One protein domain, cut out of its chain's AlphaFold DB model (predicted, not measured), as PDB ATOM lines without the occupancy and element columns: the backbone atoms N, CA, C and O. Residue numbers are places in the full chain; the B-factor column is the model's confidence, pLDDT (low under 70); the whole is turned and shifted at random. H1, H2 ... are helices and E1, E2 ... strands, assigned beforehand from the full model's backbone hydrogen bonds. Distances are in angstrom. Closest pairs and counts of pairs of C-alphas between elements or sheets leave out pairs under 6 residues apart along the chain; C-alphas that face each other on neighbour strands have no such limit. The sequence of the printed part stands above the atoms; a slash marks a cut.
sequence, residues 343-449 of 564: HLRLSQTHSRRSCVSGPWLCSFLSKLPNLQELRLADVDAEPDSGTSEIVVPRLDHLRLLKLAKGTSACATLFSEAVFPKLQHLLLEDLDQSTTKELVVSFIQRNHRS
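Overview. This is residues 343 to 449 of the 564 residues of an uncharacterized protein of Calocera viscosa (strain TUFC12733) (UniProt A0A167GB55). The chain winds in stacked turns: four parallel strands, E1 to E4, stand side by side as a wall, and the return legs, with H1, H2 and H3, run behind one of its faces, leaving the other face bare. The return from E2 to E3 is a long loop with no named element. The printed part has 107 residues with three named helices and four named strands, along the chain E1 H1 E2 E3 H2 E4 H3; the sheet's order is E1 E2 E3 E4. The class is mixed, with 48 residues in named elements, under half. The whole is compact, with a radius of gyration of the C-alphas of 12.8 A and spans of 37 by 30 by 26 A.

Along the chain. E1, residues 343 to 347, begins at C-alpha (19.041, -19.607, 45.175) and spans 13.4 A. H1 is residues 358 to 366, 12.5 A; E2 373 to 377, 13.4 A; E3 400 to 404, 13.0 A; H2 408 to 415, 11.0 A; E4 424 to 428, 12.9 A. H3, residues 435 to 445, 15.2 A, ends at (16.945, -25.605, 23.230).

Arrangement. E1 and E2 are parallel at 2 degrees, with N 346 and O 375 2.8 A apart. E2 and E3 are parallel at 2 degrees, N 376 to O 402 2.8 A. E3 and E4 are parallel at 7 degrees, N 403 to O 426 2.8 A. E1, H1, E2 and E3, H2, E4 are strand-helix-strand units, parallel neighbour strands joined through a helix, with right-handed crossovers. H2 only grazes the sheet, with residues 408 to 411; H1 and H3 are not on it. H2 and H3 touch at a shallow tilt of 21 degrees, the closest C-alphas being Ser 415 and Phe 442, 4.7 A. H1 and H2 touch at a steep tilt of 55 degrees, Gly 358 and Leu 413 closest at 6.8 A between C-alphas. In H1 and H3 every O i to N i+4 pair is within hydrogen-bond range; in H2, 2 of 4.

Size, cuts and confidence. The two C-alphas farthest apart are those of Arg 353 and Arg 448, 39.2 A. The printed part has no cut. The link from E2 to E3 is long, 22 residues. Mean pLDDT of the printed part is 86.8; residues 349 to 355 and 433 to 435 are under 70.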
ATOM      1  N   HIS A 343      19.295 -20.936  45.721       98.31
ATOM      2  CA  HIS A 343      19.041 -19.607  45.175       98.31
ATOM      3  C   HIS A 343      20.350 -18.830  45.070       98.31
ATOM      4  O   HIS A 343      21.022 -18.608  46.080       98.31
ATOM      5  N   LEU A 344      20.676 -18.372  43.869       97.44
ATOM      6  CA  LEU A 344      21.843 -17.549  43.596       97.44
ATOM      7  C   LEU A 344      21.416 -16.276  42.871       97.44
ATOM      8  O   LEU A 344      20.754 -16.327  41.834       97.44
ATOM      9  N   ARG A 345      21.850 -15.130  43.395       96.00
ATOM     10  CA  ARG A 345      21.759 -13.840  42.716       96.00
ATOM     11  C   ARG A 345      23.149 -13.244  42.552       96.00
ATOM     12  O   ARG A 345      23.827 -13.003  43.545       96.00
ATOM     13  N   LEU A 346      23.542 -12.978  41.313       94.38
ATOM     14  CA  LEU A 346      24.749 -12.235  40.962       94.38
ATOM     15  C   LEU A 346      24.329 -10.924  40.305       94.38
ATOM     16  O   LEU A 346      23.469 -10.918  39.424       94.38
ATOM     17  N   SER A 347      24.897  -9.816  40.770       92.69
ATOM     18  CA  SER A 347      24.583  -8.489  40.248       92.69
ATOM     19  C   SER A 347      25.816  -7.591  40.132       92.69
ATOM     20  O   SER A 347      26.626  -7.569  41.053       92.69
ATOM     21  N   GLN A 348      25.941  -6.820  39.051       84.31
ATOM     22  CA  GLN A 348      26.954  -5.771  38.854       84.31
ATOM     23  C   GLN A 348      28.387  -6.220  39.138       84.31
ATOM     24  O   GLN A 348      29.142  -5.488  39.775       84.31
ATOM     25  N   THR A 349      28.786  -7.420  38.721       66.81
ATOM     26  CA  THR A 349      30.118  -7.959  39.045       66.81
ATOM     27  C   THR A 349      31.264  -7.229  38.323       66.81
ATOM     28  O   THR A 349      32.424  -7.532  38.582       66.81
ATOM     29  N   HIS A 350      30.970  -6.213  37.494       61.72
ATOM     30  CA  HIS A 350      31.941  -5.315  36.849       61.72
ATOM     31  C   HIS A 350      32.501  -4.271  37.802       61.72
ATOM     32  O   HIS A 350      32.353  -3.065  37.589       61.72
ATOM     33  N   SER A 351      33.242  -4.694  38.823       58.44
ATOM     34  CA  SER A 351      34.305  -3.794  39.262       58.44
ATOM     35  C   SER A 351      35.235  -3.593  38.054       58.44
ATOM     36  O   SER A 351      35.509  -4.549  37.328       58.44
ATOM     37  N   ARG A 352      35.760  -2.379  37.822       61.47
ATOM     38  CA  ARG A 352      36.759  -2.085  36.760       61.47
ATOM     39  C   ARG A 352      38.004  -3.001  36.787       61.47
ATOM     40  O   ARG A 352      38.930  -2.792  36.012       61.47
ATOM     41  N   ARG A 353      38.083  -3.926  37.746       58.84
ATOM     42  CA  ARG A 353      39.219  -4.788  38.056       58.84
ATOM     43  C   ARG A 353      38.882  -6.282  38.068       58.84
ATOM     44  O   ARG A 353      39.805  -7.067  38.224       58.84
ATOM     45  N   SER A 354      37.619  -6.684  37.929       56.41
ATOM     46  CA  SER A 354      37.234  -8.099  37.978       56.41
ATOM     47  C   SER A 354      36.294  -8.430  36.833       56.41
ATOM     48  O   SER A 354      35.076  -8.464  36.988       56.41
ATOM     49  N   CYS A 355      36.879  -8.691  35.671       56.88
ATOM     50  CA  CYS A 355      36.169  -9.311  34.568       56.88
ATOM     51  C   CYS A 355      35.908 -10.766  34.958       56.88
ATOM     52  O   CYS A 355      36.832 -11.562  35.122       56.88
ATOM     53  N   VAL A 356      34.641 -11.096  35.193       73.69
ATOM     54  CA  VAL A 356      34.225 -12.476  35.420       73.69
ATOM     55  C   VAL A 356      34.349 -13.196  34.085       73.69
ATOM     56  O   VAL A 356      33.504 -12.995  33.230       73.69
ATOM     57  N   SER A 357      35.384 -14.001  33.849       85.06
ATOM     58  CA  SER A 357      35.457 -14.731  32.577       85.06
ATOM     59  C   SER A 357      34.292 -15.722  32.459       85.06
ATOM     60  O   SER A 357      33.805 -16.272  33.452       85.06
ATOM     61  N   GLY A 358      33.828 -15.972  31.236       86.56
ATOM     62  CA  GLY A 358      32.764 -16.950  31.003       86.56
ATOM     63  C   GLY A 358      33.096 -18.350  31.549       86.56
ATOM     64  O   GLY A 358      32.279 -18.917  32.281       86.56
ATOM     65  N   PRO A 359      34.317 -18.877  31.312       89.00
ATOM     66  CA  PRO A 359      34.768 -20.133  31.910       89.00
ATOM     67  C   PRO A 359      34.710 -20.139  33.441       89.00
ATOM     68  O   PRO A 359      34.325 -21.145  34.045       89.00
ATOM     69  N   TRP A 360      35.047 -19.016  34.086       90.00
ATOM     70  CA  TRP A 360      34.947 -18.893  35.538       90.00
ATOM     71  C   TRP A 360      33.504 -19.070  36.010       90.00
ATOM     72  O   TRP A 360      33.260 -19.827  36.950       90.00
ATOM     73  N   LEU A 361      32.540 -18.424  35.344       91.50
ATOM     74  CA  LEU A 361      31.137 -18.484  35.753       91.50
ATOM     75  C   LEU A 361      30.600 -19.908  35.629       91.50
ATOM     76  O   LEU A 361      29.941 -20.401  36.543       91.50
ATOM     77  N   CYS A 362      30.930 -20.596  34.539       92.25
ATOM     78  CA  CYS A 362      30.581 -21.997  34.342       92.25
ATOM     79  C   CYS A 362      31.182 -22.907  35.427       92.25
ATOM     80  O   CYS A 362      30.471 -23.741  35.999       92.25
ATOM     81  N   SER A 363      32.458 -22.707  35.771       92.62
ATOM     82  CA  SER A 363      33.121 -23.427  36.865       92.62
ATOM     83  C   SER A 363      32.447 -23.157  38.212       92.62
ATOM     84  O   SER A 363      32.138 -24.089  38.954       92.62
ATOM     85  N   PHE A 364      32.132 -21.895  38.511       93.75
ATOM     86  CA  PHE A 364      31.440 -21.497  39.734       93.75
ATOM     87  C   PHE A 364      30.042 -22.122  39.839       93.75
ATOM     88  O   PHE A 364      29.713 -22.723  40.861       93.75
ATOM     89  N   LEU A 365      29.236 -22.051  38.777       95.25
ATOM     90  CA  LEU A 365      27.890 -22.629  38.749       95.25
ATOM     91  C   LEU A 365      27.911 -24.159  38.875       95.25
ATOM     92  O   LEU A 365      27.046 -24.725  39.539       95.25
ATOM     93  N   SER A 366      28.929 -24.826  38.325       95.06
ATOM     94  CA  SER A 366      29.102 -26.284  38.457       95.06
ATOM     95  C   SER A 366      29.306 -26.736  39.907       95.06
ATOM     96  O   SER A 366      29.034 -27.885  40.250       95.06
ATOM     97  N   LYS A 367      29.736 -25.830  40.795       95.38
ATOM     98  CA  LYS A 367      29.896 -26.098  42.229       95.38
ATOM     99  C   LYS A 367      28.583 -26.004  43.020       95.38
ATOM    100  O   LYS A 367      28.605 -26.266  44.228       95.38
ATOM    101  N   LEU A 368      27.473 -25.649  42.364       97.00
ATOM    102  CA  LEU A 368      26.139 -25.446  42.941       97.00
ATOM    103  C   LEU A 368      25.092 -26.363  42.261       97.00
ATOM    104  O   LEU A 368      24.139 -25.879  41.653       97.00
ATOM    105  N   PRO A 369      25.231 -27.699  42.349       96.94
ATOM    106  CA  PRO A 369      24.416 -28.639  41.564       96.94
ATOM    107  C   PRO A 369      22.907 -28.607  41.876       96.94
ATOM    108  O   PRO A 369      22.094 -28.937  41.017       96.94
ATOM    109  N   ASN A 370      22.507 -28.192  43.084       97.62
ATOM    110  CA  ASN A 370      21.098 -28.136  43.496       97.62
ATOM    111  C   ASN A 370      20.441 -26.769  43.250       97.62
ATOM    112  O   ASN A 370      19.396 -26.470  43.838       97.62
ATOM    113  N   LEU A 371      21.041 -25.930  42.404       98.25
ATOM    114  CA  LEU A 371      20.530 -24.597  42.128       98.25
ATOM    115  C   LEU A 371      19.146 -24.668  41.463       98.25
ATOM    116  O   LEU A 371      18.970 -25.310  40.434       98.25
ATOM    117  N   GLN A 372      18.164 -24.000  42.067       98.19
ATOM    118  CA  GLN A 372      16.778 -23.920  41.595       98.19
ATOM    119  C   GLN A 372      16.456 -22.549  41.010       98.19
ATOM    120  O   GLN A 372      15.648 -22.444  40.090       98.19
ATOM    121  N   GLU A 373      17.096 -21.504  41.522       98.12
ATOM    122  CA  GLU A 373      16.888 -20.130  41.098       98.12
ATOM    123  C   GLU A 373      18.231 -19.456  40.828       98.12
ATOM    124  O   GLU A 373      19.073 -19.344  41.722       98.12
ATOM    125  N   LEU A 374      18.409 -18.984  39.595       97.38
ATOM    126  CA  LEU A 374      19.573 -18.225  39.159       97.38
ATOM    127  C   LEU A 374      19.119 -16.861  38.647       97.38
ATOM    128  O   LEU A 374      18.384 -16.771  37.666       97.38
ATOM    129  N   ARG A 375      19.574 -15.791  39.302       96.19
ATOM    130  CA  ARG A 375      19.378 -14.413  38.847       96.19
ATOM    131  C   ARG A 375      20.726 -13.788  38.518       96.19
ATOM    132  O   ARG A 375      21.572 -13.673  39.400       96.19
ATOM    133  N   LEU A 376      20.899 -13.356  37.278       94.38
ATOM    134  CA  LEU A 376      22.083 -12.653  36.799       94.38
ATOM    135  C   LEU A 376      21.673 -11.257  36.342       94.38
ATOM    136  O   LEU A 376      20.690 -11.108  35.621       94.38
ATOM    137  N   ALA A 377      22.415 -10.243  36.764       92.50
ATOM    138  CA  ALA A 377      22.235  -8.869  36.320       92.50
ATOM    139  C   ALA A 377      23.600  -8.203  36.219       92.50
ATOM    140  O   ALA A 377      24.312  -8.155  37.206       92.50
ATOM    141  N   ASP A 378      23.967  -7.654  35.079       90.44
ATOM    142  CA  ASP A 378      25.216  -6.910  34.895       90.44
ATOM    143  C   ASP A 378      26.413  -7.807  35.276       90.44
ATOM    144  O   ASP A 378      27.130  -7.586  36.256       90.44
ATOM    145  N   VAL A 379      26.481  -8.931  34.551       88.25
ATOM    146  CA  VAL A 379      27.494  -9.995  34.570       88.25
ATOM    147  C   VAL A 379      28.002 -10.214  33.125       88.25
ATOM    148  O   VAL A 379      27.800 -11.258  32.503       88.25
ATOM    149  N   ASP A 380      28.624  -9.190  32.557       80.25
ATOM    150  CA  ASP A 380      29.477  -9.213  31.379       80.25
ATOM    151  C   ASP A 380      30.719 -10.062  31.648       80.25
ATOM    152  O   ASP A 380      31.640  -9.708  32.394       80.25
ATOM    153  N   ALA A 381      30.735 -11.214  31.000       77.00
ATOM    154  CA  ALA A 381      31.956 -11.951  30.806       77.00
ATOM    155  C   ALA A 381      32.747 -11.368  29.642       77.00
ATOM    156  O   ALA A 381      32.230 -11.207  28.537       77.00
ATOM    157  N   GLU A 382      34.021 -11.065  29.877       78.00
ATOM    158  CA  GLU A 382      34.908 -10.801  28.753       78.00
ATOM    159  C   GLU A 382      34.996 -12.076  27.904       78.00
ATOM    160  O   GLU A 382      35.135 -13.173  28.466       78.00
ATOM    161  N   PRO A 383      34.868 -11.962  26.570       71.25
ATOM    162  CA  PRO A 383      35.097 -13.089  25.688       71.25
ATOM    163  C   PRO A 383      36.541 -13.531  25.900       71.25
ATOM    164  O   PRO A 383      37.477 -12.782  25.616       71.25
ATOM    165  N   ASP A 384      36.708 -14.724  26.463       71.69
ATOM    166  CA  ASP A 384      38.032 -15.280  26.669       71.69
ATOM    167  C   ASP A 384      38.686 -15.429  25.291       71.69
ATOM    168  O   ASP A 384      38.137 -16.058  24.386       71.69
ATOM    169  N   SER A 385      39.836 -14.786  25.110       76.94
ATOM    170  CA  SER A 385      40.639 -14.967  23.895       76.94
ATOM    171  C   SER A 385      41.362 -16.317  23.905       76.94
ATOM    172  O   SER A 385      41.891 -16.742  22.877       76.94
ATOM    173  N   GLY A 386      41.372 -17.004  25.053       79.00
ATOM    174  CA  GLY A 386      41.873 -18.356  25.198       79.00
ATOM    175  C   GLY A 386      40.903 -19.393  24.639       79.00
ATOM    176  O   GLY A 386      39.708 -19.379  24.913       79.00
ATOM    177  N   THR A 387      41.438 -20.367  23.908       75.81
ATOM    178  CA  THR A 387      40.714 -21.531  23.364       75.81
ATOM    179  C   THR A 387      40.345 -22.568  24.433       75.81
ATOM    180  O   THR A 387      40.268 -23.760  24.133       75.81
ATOM    181  N   SER A 388      40.198 -22.165  25.695       82.56
ATOM    182  CA  SER A 388      39.839 -23.093  26.765       82.56
ATOM    183  C   SER A 388      38.428 -23.609  26.516       82.56
ATOM    184  O   SER A 388      37.490 -22.827  26.375       82.56
ATOM    185  N   GLU A 389      38.282 -24.930  26.452       88.31
ATOM    186  CA  GLU A 389      36.986 -25.578  26.278       88.31
ATOM    187  C   GLU A 389      36.052 -25.174  27.430       88.31
ATOM    188  O   GLU A 389      36.331 -25.416  28.608       88.31
ATOM    189  N   ILE A 390      34.955 -24.495  27.093       87.25
ATOM    190  CA  ILE A 390      33.977 -24.020  28.070       87.25
ATOM    191  C   ILE A 390      33.110 -25.208  28.480       87.25
ATOM    192  O   ILE A 390      32.228 -25.641  27.742       87.25
ATOM    193  N   VAL A 391      33.335 -25.728  29.685       91.06
ATOM    194  CA  VAL A 391      32.499 -26.796  30.243       91.06
ATOM    195  C   VAL A 391      31.175 -26.205  30.726       91.06
ATOM    196  O   VAL A 391      31.128 -25.485  31.722       91.06
ATOM    197  N   VAL A 392      30.083 -26.521  30.033       91.56
ATOM    198  CA  VAL A 392      28.739 -26.028  30.365       91.56
ATOM    199  C   VAL A 392      28.255 -26.617  31.704       91.56
ATOM    200  O   VAL A 392      28.276 -27.841  31.875       91.56
ATOM    201  N   PRO A 393      27.786 -25.792  32.663       94.31
ATOM    202  CA  PRO A 393      27.339 -26.282  33.963       94.31
ATOM    203  C   PRO A 393      26.049 -27.101  33.840       94.31
ATOM    204  O   PRO A 393      25.079 -26.677  33.209       94.31
ATOM    205  N   ARG A 394      26.006 -28.259  34.509       96.00
ATOM    206  CA  ARG A 394      24.789 -29.074  34.634       96.00
ATOM    207  C   ARG A 394      23.934 -28.571  35.791       96.00
ATOM    208  O   ARG A 394      24.249 -28.823  36.951       96.00
ATOM    209  N   LEU A 395      22.854 -27.863  35.472       96.81
ATOM    210  CA  LEU A 395      21.911 -27.308  36.451       96.81
ATOM    211  C   LEU A 395      20.543 -27.995  36.329       96.81
ATOM    212  O   LEU A 395      19.532 -27.373  36.004       96.81
ATOM    213  N   ASP A 396      20.505 -29.301  36.599       97.38
ATOM    214  CA  ASP A 396      19.327 -30.162  36.384       97.38
ATOM    215  C   ASP A 396      18.114 -29.797  37.255       97.38
ATOM    216  O   ASP A 396      16.985 -30.233  37.001       97.38
ATOM    217  N   HIS A 397      18.336 -29.015  38.312       97.94
ATOM    218  CA  HIS A 397      17.314 -28.564  39.251       97.94
ATOM    219  C   HIS A 397      16.836 -27.131  39.002       97.94
ATOM    220  O   HIS A 397      15.912 -26.698  39.696       97.94
ATOM    221  N   LEU A 398      17.407 -26.427  38.018       98.12
ATOM    222  CA  LEU A 398      17.094 -25.030  37.751       98.12
ATOM    223  C   LEU A 398      15.643 -24.894  37.288       98.12
ATOM    224  O   LEU A 398      15.255 -25.474  36.280       98.12
ATOM    225  N   ARG A 399      14.845 -24.126  38.035       97.81
ATOM    226  CA  ARG A 399      13.430 -23.836  37.761       97.81
ATOM    227  C   ARG A 399      13.209 -22.404  37.317       97.81
ATOM    228  O   ARG A 399      12.326 -22.176  36.497       97.81
ATOM    229  N   LEU A 400      13.982 -21.461  37.850       97.75
ATOM    230  CA  LEU A 400      13.901 -20.050  37.500       97.75
ATOM    231  C   LEU A 400      15.261 -19.555  37.023       97.75
ATOM    232  O   LEU A 400      16.247 -19.637  37.756       97.75
ATOM    233  N   LEU A 401      15.285 -18.995  35.817       96.62
ATOM    234  CA  LEU A 401      16.421 -18.260  35.281       96.62
ATOM    235  C   LEU A 401      15.990 -16.824  34.998       96.62
ATOM    236  O   LEU A 401      15.090 -16.589  34.195       96.62
ATOM    237  N   LYS A 402      16.652 -15.868  35.643       95.25
ATOM    238  CA  LYS A 402      16.520 -14.444  35.350       95.25
ATOM    239  C   LYS A 402      17.824 -13.915  34.771       95.25
ATOM    240  O   LYS A 402      18.855 -13.989  35.435       95.25
ATOM    241  N   LEU A 403      17.749 -13.345  33.576       93.00
ATOM    242  CA  LEU A 403      18.839 -12.648  32.903       93.00
ATOM    243  C   LEU A 403      18.448 -11.182  32.775       93.00
ATOM    244  O   LEU A 403      17.438 -10.882  32.144       93.00
ATOM    245  N   ALA A 404      19.206 -10.289  33.400       91.94
ATOM    246  CA  ALA A 404      19.001  -8.852  33.293       91.94
ATOM    247  C   ALA A 404      20.120  -8.172  32.474       91.94
ATOM    248  O   ALA A 404      21.054  -8.848  32.046       91.94
ATOM    249  N   LYS A 405      20.034  -6.853  32.257       87.88
ATOM    250  CA  LYS A 405      21.027  -5.995  31.572       87.88
ATOM    251  C   LYS A 405      22.477  -6.419  31.787       87.88
ATOM    252  O   LYS A 405      22.798  -6.772  32.909       87.88
ATOM    253  N   GLY A 406      23.344  -6.356  30.773       85.06
ATOM    254  CA  GLY A 406      24.765  -6.692  30.914       85.06
ATOM    255  C   GLY A 406      25.007  -8.175  31.179       85.06
ATOM    256  O   GLY A 406      25.894  -8.534  31.927       85.06
ATOM    257  N   THR A 407      24.163  -9.079  30.673       84.56
ATOM    258  CA  THR A 407      24.389 -10.543  30.757       84.56
ATOM    259  C   THR A 407      24.676 -11.154  29.388       84.56
ATOM    260  O   THR A 407      24.515 -12.354  29.163       84.56
ATOM    261  N   SER A 408      25.126 -10.311  28.462       79.56
ATOM    262  CA  SER A 408      25.412 -10.617  27.061       79.56
ATOM    263  C   SER A 408      26.259 -11.881  26.887       79.56
ATOM    264  O   SER A 408      25.858 -12.839  26.225       79.56
ATOM    265  N   ALA A 409      27.410 -11.921  27.546       75.75
ATOM    266  CA  ALA A 409      28.333 -13.039  27.471       75.75
ATOM    267  C   ALA A 409      27.896 -14.246  28.312       75.75
ATOM    268  O   ALA A 409      28.369 -15.349  28.086       75.75
ATOM    269  N   CYS A 410      26.941 -14.095  29.235       81.06
ATOM    270  CA  CYS A 410      26.300 -15.261  29.842       81.06
ATOM    271  C   CYS A 410      25.386 -15.974  28.834       81.06
ATOM    272  O   CYS A 410      25.257 -17.197  28.870       81.06
ATOM    273  N   ALA A 411      24.768 -15.233  27.907       77.62
ATOM    274  CA  ALA A 411      23.883 -15.814  26.900       77.62
ATOM    275  C   ALA A 411      24.629 -16.732  25.917       77.62
ATOM    276  O   ALA A 411      24.055 -17.729  25.483       77.62
ATOM    277  N   THR A 412      25.900 -16.455  25.597       80.44
ATOM    278  CA  THR A 412      26.720 -17.365  24.773       80.44
ATOM    279  C   THR A 412      26.980 -18.671  25.514       80.44
ATOM    280  O   THR A 412      26.746 -19.739  24.952       80.44
ATOM    281  N   LEU A 413      27.359 -18.595  26.793       82.81
ATOM    282  CA  LEU A 413      27.624 -19.761  27.644       82.81
ATOM    283  C   LEU A 413      26.388 -20.646  27.796       82.81
ATOM    284  O   LEU A 413      26.471 -21.871  27.717       82.81
ATOM    285  N   PHE A 414      25.224 -20.027  28.002       86.94
ATOM    286  CA  PHE A 414      23.981 -20.770  28.161       86.94
ATOM    287  C   PHE A 414      23.363 -21.204  26.848       86.94
ATOM    288  O   PHE A 414      22.494 -22.068  26.882       86.94
ATOM    289  N   SER A 415      23.813 -20.685  25.703       86.69
ATOM    290  CA  SER A 415      23.278 -21.108  24.412       86.69
ATOM    291  C   SER A 415      23.378 -22.621  24.239       86.69
ATOM    292  O   SER A 415      22.490 -23.192  23.629       86.69
ATOM    293  N   GLU A 416      24.364 -23.295  24.841       88.88
ATOM    294  CA  GLU A 416      24.551 -24.758  24.829       88.88
ATOM    295  C   GLU A 416      24.002 -25.508  26.034       88.88
ATOM    296  O   GLU A 416      23.945 -26.738  26.026       88.88
ATOM    297  N   ALA A 417      23.497 -24.788  27.028       92.75
ATOM    298  CA  ALA A 417      22.935 -25.390  28.218       92.75
ATOM    299  C   ALA A 417      21.501 -25.891  27.993       92.75
ATOM    300  O   ALA A 417      20.635 -25.191  27.456       92.75
ATOM    301  N   VAL A 418      21.244 -27.103  28.487       94.81
ATOM    302  CA  VAL A 418      19.906 -27.684  28.600       94.81
ATOM    303  C   VAL A 418      19.540 -27.760  30.077       94.81
ATOM    304  O   VAL A 418      20.241 -28.377  30.875       94.81
ATOM    305  N   PHE A 419      18.418 -27.145  30.431       96.44
ATOM    306  CA  PHE A 419      17.885 -27.074  31.783       96.44
ATOM    307  C   PHE A 419      16.546 -27.820  31.838       96.44
ATOM    308  O   PHE A 419      15.487 -27.220  31.647       96.44
ATOM    309  N   PRO A 420      16.552 -29.135  32.110       96.50
ATOM    310  CA  PRO A 420      15.376 -29.990  31.930       96.50
ATOM    311  C   PRO A 420      14.172 -29.601  32.803       96.50
ATOM    312  O   PRO A 420      13.042 -29.963  32.482       96.50
ATOM    313  N   LYS A 421      14.393 -28.872  33.904       97.31
ATOM    314  CA  LYS A 421      13.348 -28.427  34.840       97.31
ATOM    315  C   LYS A 421      13.078 -26.921  34.796       97.31
ATOM    316  O   LYS A 421      12.359 -26.431  35.667       97.31
ATOM    317  N   LEU A 422      13.622 -26.193  33.815       97.62
ATOM    318  CA  LEU A 422      13.470 -24.740  33.740       97.62
ATOM    319  C   LEU A 422      12.025 -24.376  33.425       97.62
ATOM    320  O   LEU A 422      11.591 -24.566  32.298       97.62
ATOM    321  N   GLN A 423      11.314 -23.819  34.402       97.12
ATOM    322  CA  GLN A 423       9.904 -23.447  34.305       97.12
ATOM    323  C   GLN A 423       9.719 -21.964  33.985       97.12
ATOM    324  O   GLN A 423       8.874 -21.628  33.158       97.12
ATOM    325  N   HIS A 424      10.506 -21.094  34.615       97.38
ATOM    326  CA  HIS A 424      10.378 -19.643  34.535       97.38
ATOM    327  C   HIS A 424      11.627 -19.038  33.897       97.38
ATOM    328  O   HIS A 424      12.727 -19.160  34.439       97.38
ATOM    329  N   LEU A 425      11.446 -18.354  32.770       95.62
ATOM    330  CA  LEU A 425      12.491 -17.567  32.125       95.62
ATOM    331  C   LEU A 425      12.119 -16.086  32.180       95.62
ATOM    332  O   LEU A 425      11.110 -15.678  31.609       95.62
ATOM    333  N   LEU A 426      12.930 -15.293  32.878       95.00
ATOM    334  CA  LEU A 426      12.754 -13.853  33.028       95.00
ATOM    335  C   LEU A 426      13.900 -13.134  32.311       95.00
ATOM    336  O   LEU A 426      15.066 -13.324  32.648       95.00
ATOM    337  N   LEU A 427      13.569 -12.294  31.344       92.19
ATOM    338  CA  LEU A 427      14.504 -11.506  30.552       92.19
ATOM    339  C   LEU A 427      14.258 -10.030  30.859       92.19
ATOM    340  O   LEU A 427      13.163  -9.538  30.614       92.19
ATOM    341  N   GLU A 428      15.240  -9.326  31.408       91.69
ATOM    342  CA  GLU A 428      15.101  -7.929  31.822       91.69
ATOM    343  C   GLU A 428      16.158  -7.050  31.146       91.69
ATOM    344  O   GLU A 428      17.345  -7.208  31.378       91.69
ATOM    345  N   ASP A 429      15.743  -6.101  30.316       87.94
ATOM    346  CA  ASP A 429      16.624  -5.077  29.743       87.94
ATOM    347  C   ASP A 429      17.908  -5.612  29.066       87.94
ATOM    348  O   ASP A 429      19.014  -5.153  29.329       87.94
ATOM    349  N   LEU A 430      17.768  -6.626  28.210       82.62
ATOM    350  CA  LEU A 430      18.905  -7.257  27.534       82.62
ATOM    351  C   LEU A 430      19.519  -6.353  26.443       82.62
ATOM    352  O   LEU A 430      18.796  -5.723  25.667       82.62
ATOM    353  N   ASP A 431      20.852  -6.342  26.336       81.69
ATOM    354  CA  ASP A 431      21.597  -5.468  25.416       81.69
ATOM    355  C   ASP A 431      21.475  -5.873  23.934       81.69
ATOM    356  O   ASP A 431      21.450  -7.045  23.564       81.69
ATOM    357  N   GLN A 432      21.445  -4.897  23.026       73.19
ATOM    358  CA  GLN A 432      21.067  -5.122  21.621       73.19
ATOM    359  C   GLN A 432      21.985  -6.072  20.833       73.19
ATOM    360  O   GLN A 432      21.509  -6.802  19.963       73.19
ATOM    361  N   SER A 433      23.294  -6.046  21.097       68.44
ATOM    362  CA  SER A 433      24.307  -6.698  20.252       68.44
ATOM    363  C   SER A 433      24.333  -8.221  20.378       68.44
ATOM    364  O   SER A 433      24.766  -8.905  19.458       68.44
ATOM    365  N   THR A 434      23.861  -8.761  21.498       61.50
ATOM    366  CA  THR A 434      24.080 -10.168  21.882       61.50
ATOM    367  C   THR A 434      22.775 -10.955  21.973       61.50
ATOM    368  O   THR A 434      22.761 -12.181  21.931       61.50
ATOM    369  N   THR A 435      21.646 -10.253  22.055       63.44
ATOM    370  CA  THR A 435      20.392 -10.840  22.534       63.44
ATOM    371  C   THR A 435      19.640 -11.647  21.484       63.44
ATOM    372  O   THR A 435      18.944 -12.589  21.839       63.44
ATOM    373  N   LYS A 436      19.747 -11.341  20.186       70.56
ATOM    374  CA  LYS A 436      18.809 -11.932  19.218       70.56
ATOM    375  C   LYS A 436      19.027 -13.429  19.004       70.56
ATOM    376  O   LYS A 436      18.119 -14.215  19.243       70.56
ATOM    377  N   GLU A 437      20.199 -13.825  18.526       76.94
ATOM    378  CA  GLU A 437      20.419 -15.213  18.103       76.94
ATOM    379  C   GLU A 437      20.635 -16.142  19.292       76.94
ATOM    380  O   GLU A 437      20.123 -17.259  19.301       76.94
ATOM    381  N   LEU A 438      21.310 -15.662  20.336       79.56
ATOM    382  CA  LEU A 438      21.629 -16.471  21.507       79.56
ATOM    383  C   LEU A 438      20.407 -16.732  22.375       79.56
ATOM    384  O   LEU A 438      20.187 -17.874  22.762       79.56
ATOM    385  N   VAL A 439      19.578 -15.716  22.637       82.75
ATOM    386  CA  VAL A 439      18.351 -15.921  23.420       82.75
ATOM    387  C   VAL A 439      17.364 -16.778  22.643       82.75
ATOM    388  O   VAL A 439      16.774 -17.680  23.226       82.75
ATOM    389  N   VAL A 440      17.221 -16.569  21.328       83.19
ATOM    390  CA  VAL A 440      16.377 -17.440  20.497       83.19
ATOM    391  C   VAL A 440      16.896 -18.878  20.523       83.19
ATOM    392  O   VAL A 440      16.107 -19.784  20.767       83.19
ATOM    393  N   SER A 441      18.203 -19.097  20.358       86.94
ATOM    394  CA  SER A 441      18.810 -20.437  20.411       86.94
ATOM    395  C   SER A 441      18.643 -21.091  21.784       86.94
ATOM    396  O   SER A 441      18.284 -22.263  21.879       86.94
ATOM    397  N   PHE A 442      18.835 -20.323  22.856       89.38
ATOM    398  CA  PHE A 442      18.643 -20.771  24.232       89.38
ATOM    399  C   PHE A 442      17.196 -21.200  24.493       89.38
ATOM    400  O   PHE A 442      16.939 -22.295  25.001       89.38
ATOM    401  N   ILE A 443      16.245 -20.350  24.103       89.00
ATOM    402  CA  ILE A 443      14.809 -20.592  24.229       89.00
ATOM    403  C   ILE A 443      14.409 -21.811  23.390       89.00
ATOM    404  O   ILE A 443      13.697 -22.680  23.885       89.00
ATOM    405  N   GLN A 444      14.926 -21.939  22.165       88.00
ATOM    406  CA  GLN A 444      14.708 -23.108  21.310       88.00
ATOM    407  C   GLN A 444      15.256 -24.394  21.925       88.00
ATOM    408  O   GLN A 444      14.602 -25.423  21.819       88.00
ATOM    409  N   ARG A 445      16.409 -24.386  22.596       90.62
ATOM    410  CA  ARG A 445      16.945 -25.605  23.230       90.62
ATOM    411  C   ARG A 445      16.186 -25.993  24.499       90.62
ATOM    412  O   ARG A 445      16.015 -27.176  24.770       90.62
ATOM    413  N   ASN A 446      15.657 -25.011  25.226       92.25
ATOM    414  CA  ASN A 446      14.924 -25.215  26.479       92.25
ATOM    415  C   ASN A 446      13.394 -25.210  26.302       92.25
ATOM    416  O   ASN A 446      12.643 -25.143  27.275       92.25
ATOM    417  N   HIS A 447      12.901 -25.312  25.064       91.69
ATOM    418  CA  HIS A 447      11.485 -25.104  24.756       91.69
ATOM    419  C   HIS A 447      10.532 -26.074  25.460       91.69
ATOM    420  O   HIS A 447       9.377 -25.737  25.704       91.69
ATOM    421  N   ARG A 448      10.991 -27.286  25.786       93.44
ATOM    422  CA  ARG A 448      10.144 -28.324  26.394       93.44
ATOM    423  C   ARG A 448       9.857 -28.082  27.869       93.44
ATOM    424  O   ARG A 448       8.835 -28.555  28.355       93.44
ATOM    425  N   SER A 449      10.741 -27.380  28.575       95.31
ATOM    426  CA  SER A 449      10.612 -27.165  30.017       95.31
ATOM    427  C   SER A 449       9.937 -25.835  30.356       95.31
ATOM    428  O   SER A 449       9.236 -25.754  31.366       95.31
TER     429      SER A 449